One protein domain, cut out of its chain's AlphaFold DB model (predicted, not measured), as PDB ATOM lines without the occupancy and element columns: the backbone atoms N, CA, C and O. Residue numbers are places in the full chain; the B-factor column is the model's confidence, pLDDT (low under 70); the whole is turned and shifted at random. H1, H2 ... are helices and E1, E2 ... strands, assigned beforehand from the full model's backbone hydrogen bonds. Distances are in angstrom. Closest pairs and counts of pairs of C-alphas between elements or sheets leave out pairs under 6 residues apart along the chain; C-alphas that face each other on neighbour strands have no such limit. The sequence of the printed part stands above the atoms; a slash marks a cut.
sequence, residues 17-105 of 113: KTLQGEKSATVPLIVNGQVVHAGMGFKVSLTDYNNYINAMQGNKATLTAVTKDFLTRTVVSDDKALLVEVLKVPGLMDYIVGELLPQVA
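What this domain is: This is residues 17 to 105 of the 113 residues of an uncharacterized protein of Vibrio vulnificus (UniProt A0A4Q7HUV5). A long hairpin, E1 and E2, makes one wall; H4 packs on it mainly at E1, H3 and H2's last part at E2, while H1 packs on H2's far side from H3. The printed part has 89 residues, mixed in class, with E1, E2, H1, H2, H3, H4 in chain order and an antiparallel sheet. It is compact, radius of gyration of the C-alphas 13.0 A, spanning 37 by 33 by 21 A.

How they stand to each other: E1, residues 23 to 31, and E2, residues 34 to 44, form an antiparallel hairpin, with N 25 and O 42 within hydrogen-bond range at 2.9 A. E2 bends by 51 degrees at residue 37. The closest C-alphas of E1 and H4, residues 92 to 104, are those of Lys 23 and Val 104, 5.5 A apart. H1, residues 46 to 57, and H2, residues 63 to 74, form a helical hairpin and touch, closest at the C-alphas of Tyr 52 and Phe 70, 6.1 A. Every O i to N i+4 pair is within hydrogen-bond range in H1 and H2, but 4 of 6 in H3, residues 77 to 86, and 7 of 9 in H4.

Where its parts are: E1 runs 25.2 A from C-alpha 23 at (14.745, 28.993, 17.224), E2 26.5 A. H4 runs 18.5 A to C-alpha 104 at (13.835, 27.499, 11.994).

The domain as a whole: The C-alphas farthest apart, Lys 17 and Asn 32, are 40.4 A apart. The printed part has no cut, and no printed residue is under pLDDT 70.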
ATOM      1  N   LYS A  17      11.671  16.172  21.798       88.00
ATOM      2  CA  LYS A  17      11.482  17.242  22.792       88.00
ATOM      3  C   LYS A  17      12.629  18.254  22.814       88.00
ATOM      4  O   LYS A  17      12.372  19.432  23.037       88.00
ATOM      5  N   THR A  18      13.868  17.842  22.529       84.38
ATOM      6  CA  THR A  18      15.000  18.787  22.432       84.38
ATOM      7  C   THR A  18      14.864  19.767  21.263       84.38
ATOM      8  O   THR A  18      15.455  20.845  21.283       84.38
ATOM      9  N   LEU A  19      14.045  19.437  20.258       85.06
ATOM     10  CA  LEU A  19      13.823  20.278  19.085       85.06
ATOM     11  C   LEU A  19      12.726  21.337  19.293       85.06
ATOM     12  O   LEU A  19      12.688  22.293  18.525       85.06
ATOM     13  N   GLN A  20      11.879  21.202  20.322       83.19
ATOM     14  CA  GLN A  20      10.641  21.982  20.530       83.19
ATOM     15  C   GLN A  20      10.841  23.409  21.090       83.19
ATOM     16  O   GLN A  20       9.864  24.079  21.422       83.19
ATOM     17  N   GLY A  21      12.084  23.881  21.219       85.38
ATOM     18  CA  GLY A  21      12.404  25.221  21.725       85.38
ATOM     19  C   GLY A  21      12.275  26.340  20.686       85.38
ATOM     20  O   GLY A  21      12.179  26.084  19.487       85.38
ATOM     21  N   GLU A  22      12.325  27.587  21.164       91.75
ATOM     22  CA  GLU A  22      12.482  28.769  20.307       91.75
ATOM     23  C   GLU A  22      13.748  28.640  19.451       91.75
ATOM     24  O   GLU A  22      14.810  28.228  19.933       91.75
ATOM     25  N   LYS A  23      13.632  28.987  18.171       93.12
ATOM     26  CA  LYS A  23      14.745  28.993  17.224       93.12
ATOM     27  C   LYS A  23      15.125  30.425  16.903       93.12
ATOM     28  O   LYS A  23      14.268  31.248  16.593       93.12
ATOM     29  N   SER A  24      16.417  30.709  16.991       95.06
ATOM     30  CA  SER A  24      16.982  31.972  16.531       95.06
ATOM     31  C   SER A  24      17.555  31.787  15.134       95.06
ATOM     32  O   SER A  24      18.239  30.798  14.881       95.06
ATOM     33  N   ALA A  25      17.281  32.738  14.253       96.19
ATOM     34  CA  ALA A  25      17.778  32.756  12.885       96.19
ATOM     35  C   ALA A  25      18.250  34.163  12.523       96.19
ATOM     36  O   ALA A  25      17.862  35.153  13.153       96.19
ATOM     37  N   THR A  26      19.108  34.259  11.515       97.06
ATOM     38  CA  THR A  26      19.611  35.538  11.016       97.06
ATOM     39  C   THR A  26      19.549  35.523   9.501       97.06
ATOM     40  O   THR A  26      20.146  34.667   8.855       97.06
ATOM     41  N   VAL A  27      18.810  36.472   8.933       97.19
ATOM     42  CA  VAL A  27      18.619  36.583   7.487       97.19
ATOM     43  C   VAL A  27      19.425  37.777   6.974       97.19
ATOM     44  O   VAL A  27      19.094  38.912   7.329       97.19
ATOM     45  N   PRO A  28      20.489  37.582   6.177       95.94
ATOM     46  CA  PRO A  28      21.188  38.700   5.551       95.94
ATOM     47  C   PRO A  28      20.253  39.414   4.572       95.94
ATOM     48  O   PRO A  28      19.392  38.788   3.964       95.94
ATOM     49  N   LEU A  29      20.418  40.724   4.394       94.94
ATOM     50  CA  LEU A  29      19.673  41.462   3.376       94.94
ATOM     51  C   LEU A  29      20.569  41.682   2.165       94.94
ATOM     52  O   LEU A  29      21.476  42.516   2.206       94.94
ATOM     53  N   ILE A  30      20.301  40.947   1.087       92.75
ATOM     54  CA  ILE A  30      21.028  41.060  -0.177       92.75
ATOM     55  C   ILE A  30      20.088  41.631  -1.236       92.75
ATOM     56  O   ILE A  30      19.055  41.043  -1.544       92.75
ATOM     57  N   VAL A  31      20.452  42.773  -1.816       91.62
ATOM     58  CA  VAL A  31      19.674  43.440  -2.868       91.62
ATOM     59  C   VAL A  31      20.594  43.688  -4.053       91.62
ATOM     60  O   VAL A  31      21.663  44.269  -3.897       91.62
ATOM     61  N   ASN A  32      20.202  43.225  -5.244       92.81
ATOM     62  CA  ASN A  32      20.992  43.367  -6.477       92.81
ATOM     63  C   ASN A  32      22.450  42.875  -6.339       92.81
ATOM     64  O   ASN A  32      23.376  43.485  -6.867       92.81
ATOM     65  N   GLY A  33      22.661  41.787  -5.591       91.25
ATOM     66  CA  GLY A  33      23.989  41.214  -5.343       91.25
ATOM     67  C   GLY A  33      24.841  41.970  -4.318       91.25
ATOM     68  O   GLY A  33      25.986  41.588  -4.091       91.25
ATOM     69  N   GLN A  34      24.308  43.016  -3.682       94.38
ATOM     70  CA  GLN A  34      24.987  43.764  -2.627       94.38
ATOM     71  C   GLN A  34      24.401  43.422  -1.259       94.38
ATOM     72  O   GLN A  34      23.183  43.411  -1.082       94.38
ATOM     73  N   VAL A  35      25.273  43.175  -0.282       94.12
ATOM     74  CA  VAL A  35      24.868  43.019   1.120       94.12
ATOM     75  C   VAL A  35      24.534  44.403   1.677       94.12
ATOM     76  O   VAL A  35      25.422  45.233   1.860       94.12
ATOM     77  N   VAL A  36      23.250  44.652   1.927       93.81
ATOM     78  CA  VAL A  36      22.719  45.913   2.476       93.81
ATOM     79  C   VAL A  36      22.657  45.864   4.003       93.81
ATOM     80  O   VAL A  36      22.833  46.882   4.668       93.81
ATOM     81  N   HIS A  37      22.437  44.678   4.572       94.75
ATOM     82  CA  HIS A  37      22.475  44.444   6.012       94.75
ATOM     83  C   HIS A  37      23.060  43.061   6.295       94.75
ATOM     84  O   HIS A  37      22.692  42.088   5.635       94.75
ATOM     85  N   ALA A  38      23.962  42.969   7.275       90.75
ATOM     86  CA  ALA A  38      24.681  41.730   7.579       90.75
ATOM     87  C   ALA A  38      23.772  40.629   8.151       90.75
ATOM     88  O   ALA A  38      24.079  39.449   8.011       90.75
ATOM     89  N   GLY A  39      22.651  41.001   8.768       91.12
ATOM     90  CA  GLY A  39      21.717  40.028   9.316       91.12
ATOM     91  C   GLY A  39      20.573  40.664  10.084       91.12
ATOM     92  O   GLY A  39      20.814  41.434  11.002       91.12
ATOM     93  N   MET A  40      19.342  40.353   9.692       96.88
ATOM     94  CA  MET A  40      18.123  40.634  10.441       96.88
ATOM     95  C   MET A  40      17.815  39.440  11.344       96.88
ATOM     96  O   MET A  40      17.683  38.312  10.856       96.88
ATOM     97  N   GLY A  41      17.734  39.670  12.649       97.81
ATOM     98  CA  GLY A  41      17.501  38.638  13.650       97.81
ATOM     99  C   GLY A  41      16.028  38.269  13.799       97.81
ATOM    100  O   GLY A  41      15.154  39.133  13.873       97.81
ATOM    101  N   PHE A  42      15.760  36.973  13.940       98.19
ATOM    102  CA  PHE A  42      14.432  36.436  14.227       98.19
ATOM    103  C   PHE A  42      14.486  35.438  15.377       98.19
ATOM    104  O   PHE A  42      15.429  34.655  15.492       98.19
ATOM    105  N   LYS A  43      13.441  35.448  16.198       97.00
ATOM    106  CA  LYS A  43      13.149  34.476  17.247       97.00
ATOM    107  C   LYS A  43      11.780  33.880  16.967       97.00
ATOM    108  O   LYS A  43      10.767  34.570  17.042       97.00
ATOM    109  N   VAL A  44      11.764  32.609  16.587       96.25
ATOM    110  CA  VAL A  44      10.552  31.903  16.177       96.25
ATOM    111  C   VAL A  44      10.237  30.836  17.212       96.25
ATOM    112  O   VAL A  44      10.980  29.864  17.369       96.25
ATOM    113  N   SER A  45       9.122  31.008  17.920       92.88
ATOM    114  CA  SER A  45       8.581  29.962  18.781       92.88
ATOM    115  C   SER A  45       7.765  28.950  17.970       92.88
ATOM    116  O   SER A  45       7.258  29.246  16.884       92.88
ATOM    117  N   LEU A  46       7.563  27.753  18.531       88.88
ATOM    118  CA  LEU A  46       6.648  26.763  17.956       88.88
ATOM    119  C   LEU A  46       5.222  27.325  17.803       88.88
ATOM    120  O   LEU A  46       4.532  27.014  16.834       88.88
ATOM    121  N   THR A  47       4.789  28.170  18.740       90.69
ATOM    122  CA  THR A  47       3.475  28.821  18.687       90.69
ATOM    123  C   THR A  47       3.382  29.785  17.508       90.69
ATOM    124  O   THR A  47       2.391  29.740  16.781       90.69
ATOM    125  N   ASP A  48       4.402  30.614  17.270       93.88
ATOM    126  CA  ASP A  48       4.412  31.552  16.136       93.88
ATOM    127  C   ASP A  48       4.395  30.811  14.801       93.88
ATOM    128  O   ASP A  48       3.598  31.136  13.920       93.88
ATOM    129  N   TYR A  49       5.218  29.767  14.681       92.12
ATOM    130  CA  TYR A  49       5.269  28.932  13.486       92.12
ATOM    131  C   TYR A  49       3.927  28.238  13.216       92.12
ATOM    132  O   TYR A  49       3.401  28.309  12.107       92.12
ATOM    133  N   ASN A  50       3.319  27.615  14.229       90.25
ATOM    134  CA  ASN A  50       2.024  26.947  14.070       90.25
ATOM    135  C   ASN A  50       0.905  27.935  13.726       90.25
ATOM    136  O   ASN A  50       0.066  27.635  12.878       90.25
ATOM    137  N   ASN A  51       0.895  29.120  14.342       91.88
ATOM    138  CA  ASN A  51      -0.064  30.171  14.005       91.88
ATOM    139  C   ASN A  51       0.084  30.612  12.547       91.88
ATOM    140  O   ASN A  51      -0.924  30.745  11.853       91.88
ATOM    141  N   TYR A  52       1.323  30.774  12.075       93.06
ATOM    142  CA  TYR A  52       1.614  31.081  10.679       93.06
ATOM    143  C   TYR A  52       1.095  29.982   9.743       93.06
ATOM    144  O   TYR A  52       0.267  30.268   8.881       93.06
ATOM    145  N   ILE A  53       1.470  28.717   9.957       90.50
ATOM    146  CA  ILE A  53       1.018  27.590   9.121       90.50
ATOM    147  C   ILE A  53      -0.511  27.455   9.109       90.50
ATOM    148  O   ILE A  53      -1.107  27.263   8.048       90.50
ATOM    149  N   ASN A  54      -1.167  27.601  10.259       91.06
ATOM    150  CA  ASN A  54      -2.626  27.533  10.340       91.06
ATOM    151  C   ASN A  54      -3.293  28.686   9.578       91.06
ATOM    152  O   ASN A  54      -4.301  28.486   8.899       91.06
ATOM    153  N   ALA A  55      -2.733  29.893   9.672       90.50
ATOM    154  CA  ALA A  55      -3.250  31.057   8.967       90.50
ATOM    155  C   ALA A  55      -3.043  30.953   7.446       90.50
ATOM    156  O   ALA A  55      -3.918  31.374   6.694       90.50
ATOM    157  N   MET A  56      -1.952  30.325   7.000       88.00
ATOM    158  CA  MET A  56      -1.672  30.031   5.586       88.00
ATOM    159  C   MET A  56      -2.693  29.080   4.951       88.00
ATOM    160  O   MET A  56      -2.962  29.169   3.756       88.00
ATOM    161  N   GLN A  57      -3.255  28.159   5.737       86.00
ATOM    162  CA  GLN A  57      -4.248  27.181   5.278       86.00
ATOM    163  C   GLN A  57      -5.689  27.715   5.327       86.00
ATOM    164  O   GLN A  57      -6.602  27.097   4.781       86.00
ATOM    165  N   GLY A  58      -5.917  28.838   6.009       79.25
ATOM    166  CA  GLY A  58      -7.242  29.416   6.187       79.25
ATOM    167  C   GLY A  58      -7.588  30.456   5.120       79.25
ATOM    168  O   GLY A  58      -6.801  31.342   4.823       79.25
ATOM    169  N   ASN A  59      -8.838  30.468   4.651       75.75
ATOM    170  CA  ASN A  59      -9.335  31.483   3.702       75.75
ATOM    171  C   ASN A  59      -9.654  32.854   4.347       75.75
ATOM    172  O   ASN A  59     -10.363  33.666   3.756       75.75
ATOM    173  N   LYS A  60      -9.211  33.110   5.585       75.88
ATOM    174  CA  LYS A  60      -9.612  34.300   6.364       75.88
ATOM    175  C   LYS A  60      -8.704  35.512   6.158       75.88
ATOM    176  O   LYS A  60      -9.124  36.628   6.447       75.88
ATOM    177  N   ALA A  61      -7.476  35.304   5.694       82.81
ATOM    178  CA  ALA A  61      -6.490  36.356   5.494       82.81
ATOM    179  C   ALA A  61      -5.697  36.097   4.213       82.81
ATOM    180  O   ALA A  61      -5.583  34.962   3.755       82.81
ATOM    181  N   THR A  62      -5.147  37.157   3.625       88.75
ATOM    182  CA  THR A  62      -4.248  37.008   2.481       88.75
ATOM    183  C   THR A  62      -2.900  36.467   2.945       88.75
ATOM    184  O   THR A  62      -2.426  36.812   4.031       88.75
ATOM    185  N   LEU A  63      -2.244  35.686   2.086       87.56
ATOM    186  CA  LEU A  63      -0.879  35.192   2.288       87.56
ATOM    187  C   LEU A  63       0.082  36.308   2.736       87.56
ATOM    188  O   LEU A  63       0.844  36.154   3.689       87.56
ATOM    189  N   THR A  64      -0.015  37.473   2.095       90.50
ATOM    190  CA  THR A  64       0.776  38.658   2.435       90.50
ATOM    191  C   THR A  64       0.522  39.147   3.859       90.50
ATOM    192  O   THR A  64       1.472  39.463   4.570       90.50
ATOM    193  N   ALA A  65      -0.736  39.227   4.297       92.00
ATOM    194  CA  ALA A  65      -1.064  39.697   5.643       92.00
ATOM    195  C   ALA A  65      -0.554  38.724   6.714       92.00
ATOM    196  O   ALA A  65       0.063  39.153   7.688       92.00
ATOM    197  N   VAL A  66      -0.753  37.423   6.489       94.12
ATOM    198  CA  VAL A  66      -0.279  36.349   7.373       94.12
ATOM    199  C   VAL A  66       1.243  36.381   7.510       94.12
ATOM    200  O   VAL A  66       1.779  36.331   8.615       94.12
ATOM    201  N   THR A  67       1.937  36.548   6.387       94.94
ATOM    202  CA  THR A  67       3.396  36.635   6.351       94.94
ATOM    203  C   THR A  67       3.925  37.867   7.083       94.94
ATOM    204  O   THR A  67       4.857  37.764   7.880       94.94
ATOM    205  N   LYS A  68       3.318  39.039   6.860       95.12
ATOM    206  CA  LYS A  68       3.714  40.274   7.551       95.12
ATOM    207  C   LYS A  68       3.543  40.163   9.063       95.12
ATOM    208  O   LYS A  68       4.434  40.593   9.793       95.12
ATOM    209  N   ASP A  69       2.432  39.590   9.524       95.38
ATOM    210  CA  ASP A  69       2.187  39.373  10.954       95.38
ATOM    211  C   ASP A  69       3.243  38.435  11.554       95.38
ATOM    212  O   ASP A  69       3.861  38.772  12.564       95.38
ATOM    213  N   PHE A  70       3.534  37.318  10.881       96.75
ATOM    214  CA  PHE A  70       4.568  36.374  11.309       96.75
ATOM    215  C   PHE A  70       5.950  37.030  11.444       96.75
ATOM    216  O   PHE A  70       6.571  36.940  12.507       96.75
ATOM    217  N   LEU A  71       6.416  37.744  10.415       97.50
ATOM    218  CA  LEU A  71       7.720  38.418  10.446       97.50
ATOM    219  C   LEU A  71       7.778  39.508  11.527       97.50
ATOM    220  O   LEU A  71       8.759  39.611  12.257       97.50
ATOM    221  N   THR A  72       6.713  40.298  11.676       96.62
ATOM    222  CA  THR A  72       6.671  41.410  12.645       96.62
ATOM    223  C   THR A  72       6.667  40.920  14.095       96.62
ATOM    224  O   THR A  72       7.210  41.593  14.975       96.62
ATOM    225  N   ARG A  73       6.062  39.755  14.364       96.31
ATOM    226  CA  ARG A  73       6.052  39.146  15.704       96.31
ATOM    227  C   ARG A  73       7.381  38.513  16.086       96.31
ATOM    228  O   ARG A  73       7.723  38.522  17.263       96.31
ATOM    229  N   THR A  74       8.096  37.966  15.108       97.50
ATOM    230  CA  THR A  74       9.289  37.143  15.345       97.50
ATOM    231  C   THR A  74      10.596  37.914  15.201       97.50
ATOM    232  O   THR A  74      11.612  37.486  15.743       97.50
ATOM    233  N   VAL A  75      10.611  39.058  14.511       98.12
ATOM    234  CA  VAL A  75      11.818  39.887  14.393       98.12
ATOM    235  C   VAL A  75      12.273  40.414  15.760       98.12
ATOM    236  O   VAL A  75      11.462  40.826  16.601       98.12
ATOM    237  N   VAL A  76      13.585  40.425  15.988       97.25
ATOM    238  CA  VAL A  76      14.160  41.023  17.200       97.25
ATOM    239  C   VAL A  76      13.903  42.531  17.230       97.25
ATOM    240  O   VAL A  76      13.754  43.178  16.196       97.25
ATOM    241  N   SER A  77      13.827  43.108  18.433       95.94
ATOM    242  CA  SER A  77      13.414  44.509  18.607       95.94
ATOM    243  C   SER A  77      14.279  45.496  17.821       95.94
ATOM    244  O   SER A  77      13.741  46.450  17.261       95.94
ATOM    245  N   ASP A  78      15.585  45.244  17.757       96.25
ATOM    246  CA  ASP A  78      16.565  46.144  17.140       96.25
ATOM    247  C   ASP A  78      16.387  46.237  15.617       96.25
ATOM    248  O   ASP A  78      16.619  47.291  15.028       96.25
ATOM    249  N   ASP A  79      15.860  45.182  14.988       96.81
ATOM    250  CA  ASP A  79      15.672  45.116  13.537       96.81
ATOM    251  C   ASP A  79      14.246  45.471  13.080       96.81
ATOM    252  O   ASP A  79      13.953  45.481  11.881       96.81
ATOM    253  N   LYS A  80      13.333  45.809  14.004       96.31
ATOM    254  CA  LYS A  80      11.929  46.124  13.667       96.31
ATOM    255  C   LYS A  80      11.797  47.269  12.671       96.31
ATOM    256  O   LYS A  80      11.005  47.179  11.734       96.31
ATOM    257  N   ALA A  81      12.554  48.347  12.873       96.19
ATOM    258  CA  ALA A  81      12.508  49.507  11.987       96.19
ATOM    259  C   ALA A  81      12.980  49.144  10.570       96.19
ATOM    260  O   ALA A  81      12.346  49.530   9.589       96.19
ATOM    261  N   LEU A  82      14.041  48.336  10.470       96.12
ATOM    262  CA  LEU A  82      14.544  47.840   9.194       96.12
ATOM    263  C   LEU A  82      13.508  46.948   8.500       96.12
ATOM    264  O   LEU A  82      13.225  47.155   7.321       96.12
ATOM    265  N   LEU A  83      12.896  46.003   9.223       97.50
ATOM    266  CA  LEU A  83      11.849  45.143   8.669       97.50
ATOM    267  C   LEU A  83      10.693  45.967   8.088       97.50
ATOM    268  O   LEU A  83      10.223  45.663   6.994       97.50
ATOM    269  N   VAL A  84      10.250  47.025   8.772       96.62
ATOM    270  CA  VAL A  84       9.160  47.886   8.281       96.62
ATOM    271  C   VAL A  84       9.492  48.512   6.927       96.62
ATOM    272  O   VAL A  84       8.623  48.539   6.057       96.62
ATOM    273  N   GLU A  85      10.721  48.987   6.721       95.94
ATOM    274  CA  GLU A  85      11.141  49.512   5.417       95.94
ATOM    275  C   GLU A  85      11.250  48.405   4.366       95.94
ATOM    276  O   GLU A  85      10.769  48.565   3.242       95.94
ATOM    277  N   VAL A  86      11.791  47.243   4.741       95.25
ATOM    278  CA  VAL A  86      11.909  46.090   3.839       95.25
ATOM    279  C   VAL A  86      10.537  45.619   3.338       95.25
ATOM    280  O   VAL A  86      10.371  45.358   2.148       95.25
ATOM    281  N   LEU A  87       9.521  45.588   4.203       95.31
ATOM    282  CA  LEU A  87       8.157  45.163   3.858       95.31
ATOM    283  C   LEU A  87       7.409  46.118   2.906       95.31
ATOM    284  O   LEU A  87       6.293  45.794   2.474       95.31
ATOM    285  N   LYS A  88       7.987  47.285   2.586       94.88
ATOM    286  CA  LYS A  88       7.476  48.212   1.562       94.88
ATOM    287  C   LYS A  88       8.002  47.888   0.165       94.88
ATOM    288  O   LYS A  88       7.428  48.361  -0.813       94.88
ATOM    289  N   VAL A  89       9.066  47.092   0.059       94.56
ATOM    290  CA  VAL A  89       9.683  46.724  -1.217       94.56
ATOM    291  C   VAL A  89       9.101  45.390  -1.701       94.56
ATOM    292  O   VAL A  89       9.194  44.386  -0.988       94.56
ATOM    293  N   PRO A  90       8.504  45.336  -2.906       92.38
ATOM    294  CA  PRO A  90       8.007  44.087  -3.475       92.38
ATOM    295  C   PRO A  90       9.096  43.005  -3.551       92.38
ATOM    296  O   PRO A  90      10.238  43.288  -3.901       92.38
ATOM    297  N   GLY A  91       8.735  41.762  -3.224       92.12
ATOM    298  CA  GLY A  91       9.622  40.593  -3.285       92.12
ATOM    299  C   GLY A  91      10.544  40.391  -2.075       92.12
ATOM    300  O   GLY A  91      10.899  39.252  -1.783       92.12
ATOM    301  N   LEU A  92      10.886  41.437  -1.309       94.44
ATOM    302  CA  LEU A  92      11.780  41.262  -0.152       94.44
ATOM    303  C   LEU A  92      11.126  40.512   1.015       94.44
ATOM    304  O   LEU A  92      11.810  39.827   1.769       94.44
ATOM    305  N   MET A  93       9.802  40.603   1.151       95.19
ATOM    306  CA  MET A  93       9.056  39.794   2.116       95.19
ATOM    307  C   MET A  93       9.202  38.295   1.814       95.19
ATOM    308  O   MET A  93       9.495  37.515   2.718       95.19
ATOM    309  N   ASP A  94       9.034  37.908   0.547       93.62
ATOM    310  CA  ASP A  94       9.133  36.512   0.111       93.62
ATOM    311  C   ASP A  94      10.567  35.993   0.260       93.62
ATOM    312  O   ASP A  94      10.770  34.875   0.730       93.62
ATOM    313  N   TYR A  95      11.557  36.837  -0.056       94.56
ATOM    314  CA  TYR A  95      12.970  36.558   0.197       94.56
ATOM    315  C   TYR A  95      13.238  36.256   1.677       94.56
ATOM    316  O   TYR A  95      13.767  35.193   1.993       94.56
ATOM    317  N   ILE A  96      12.823  37.145   2.590       96.25
ATOM    318  CA  ILE A  96      13.073  36.957   4.026       96.25
ATOM    319  C   ILE A  96      12.460  35.649   4.520       96.25
ATOM    320  O   ILE A  96      13.122  34.895   5.225       96.25
ATOM    321  N   VAL A  97      11.207  35.364   4.161       95.06
ATOM    322  CA  VAL A  97      10.542  34.119   4.578       95.06
ATOM    323  C   VAL A  97      11.226  32.893   3.991       95.06
ATOM    324  O   VAL A  97      11.393  31.900   4.700       95.06
ATOM    325  N   GLY A  98      11.620  32.959   2.717       94.12
ATOM    326  CA  GLY A  98      12.322  31.883   2.024       94.12
ATOM    327  C   GLY A  98      13.648  31.520   2.689       94.12
ATOM    328  O   GLY A  98      13.971  30.340   2.775       94.12
ATOM    329  N   GLU A  99      14.363  32.509   3.225       94.88
ATOM    330  CA  GLU A  99      15.599  32.305   3.987       94.88
ATOM    331  C   GLU A  99      15.341  31.916   5.451       94.88
ATOM    332  O   GLU A  99      16.096  31.136   6.033       94.88
ATOM    333  N   LEU A 100      14.280  32.444   6.069       95.62
ATOM    334  CA  LEU A 100      13.972  32.240   7.485       95.62
ATOM    335  C   LEU A 100      13.426  30.838   7.775       95.62
ATOM    336  O   LEU A 100      13.901  30.178   8.700       95.62
ATOM    337  N   LEU A 101      12.414  30.383   7.025       92.81
ATOM    338  CA  LEU A 101      11.709  29.129   7.332       92.81
ATOM    339  C   LEU A 101      12.635  27.900   7.358       92.81
ATOM    340  O   LEU A 101      12.515  27.117   8.302       92.81
ATOM    341  N   PRO A 102      13.583  27.724   6.414       91.38
ATOM    342  CA  PRO A 102      14.522  26.606   6.459       91.38
ATOM    343  C   PRO A 102      15.443  26.619   7.685       91.38
ATOM    344  O   PRO A 102      15.835  25.557   8.150       91.38
ATOM    345  N   GLN A 103      15.774  27.797   8.228       91.56
ATOM    346  CA  GLN A 103      16.653  27.919   9.400       91.56
ATOM    347  C   GLN A 103      15.950  27.561  10.715       91.56
ATOM    348  O   GLN A 103      16.601  27.162  11.681       91.56
ATOM    349  N   VAL A 104      14.627  27.735  10.776       90.31
ATOM    350  CA  VAL A 104      13.835  27.499  11.994       90.31
ATOM    351  C   VAL A 104      13.084  26.168  11.973       90.31
ATOM    352  O   VAL A 104      12.602  25.722  13.015       90.31
ATOM    353  N   ALA A 105      13.006  25.509  10.816       85.62
ATOM    354  CA  ALA A 105      12.514  24.144  10.696       85.62
ATOM    355  C   ALA A 105      13.617  23.130  11.063       85.62
ATOM    356  O   ALA A 105      14.789  23.352  10.761       85.62
TER     357      ALA A 105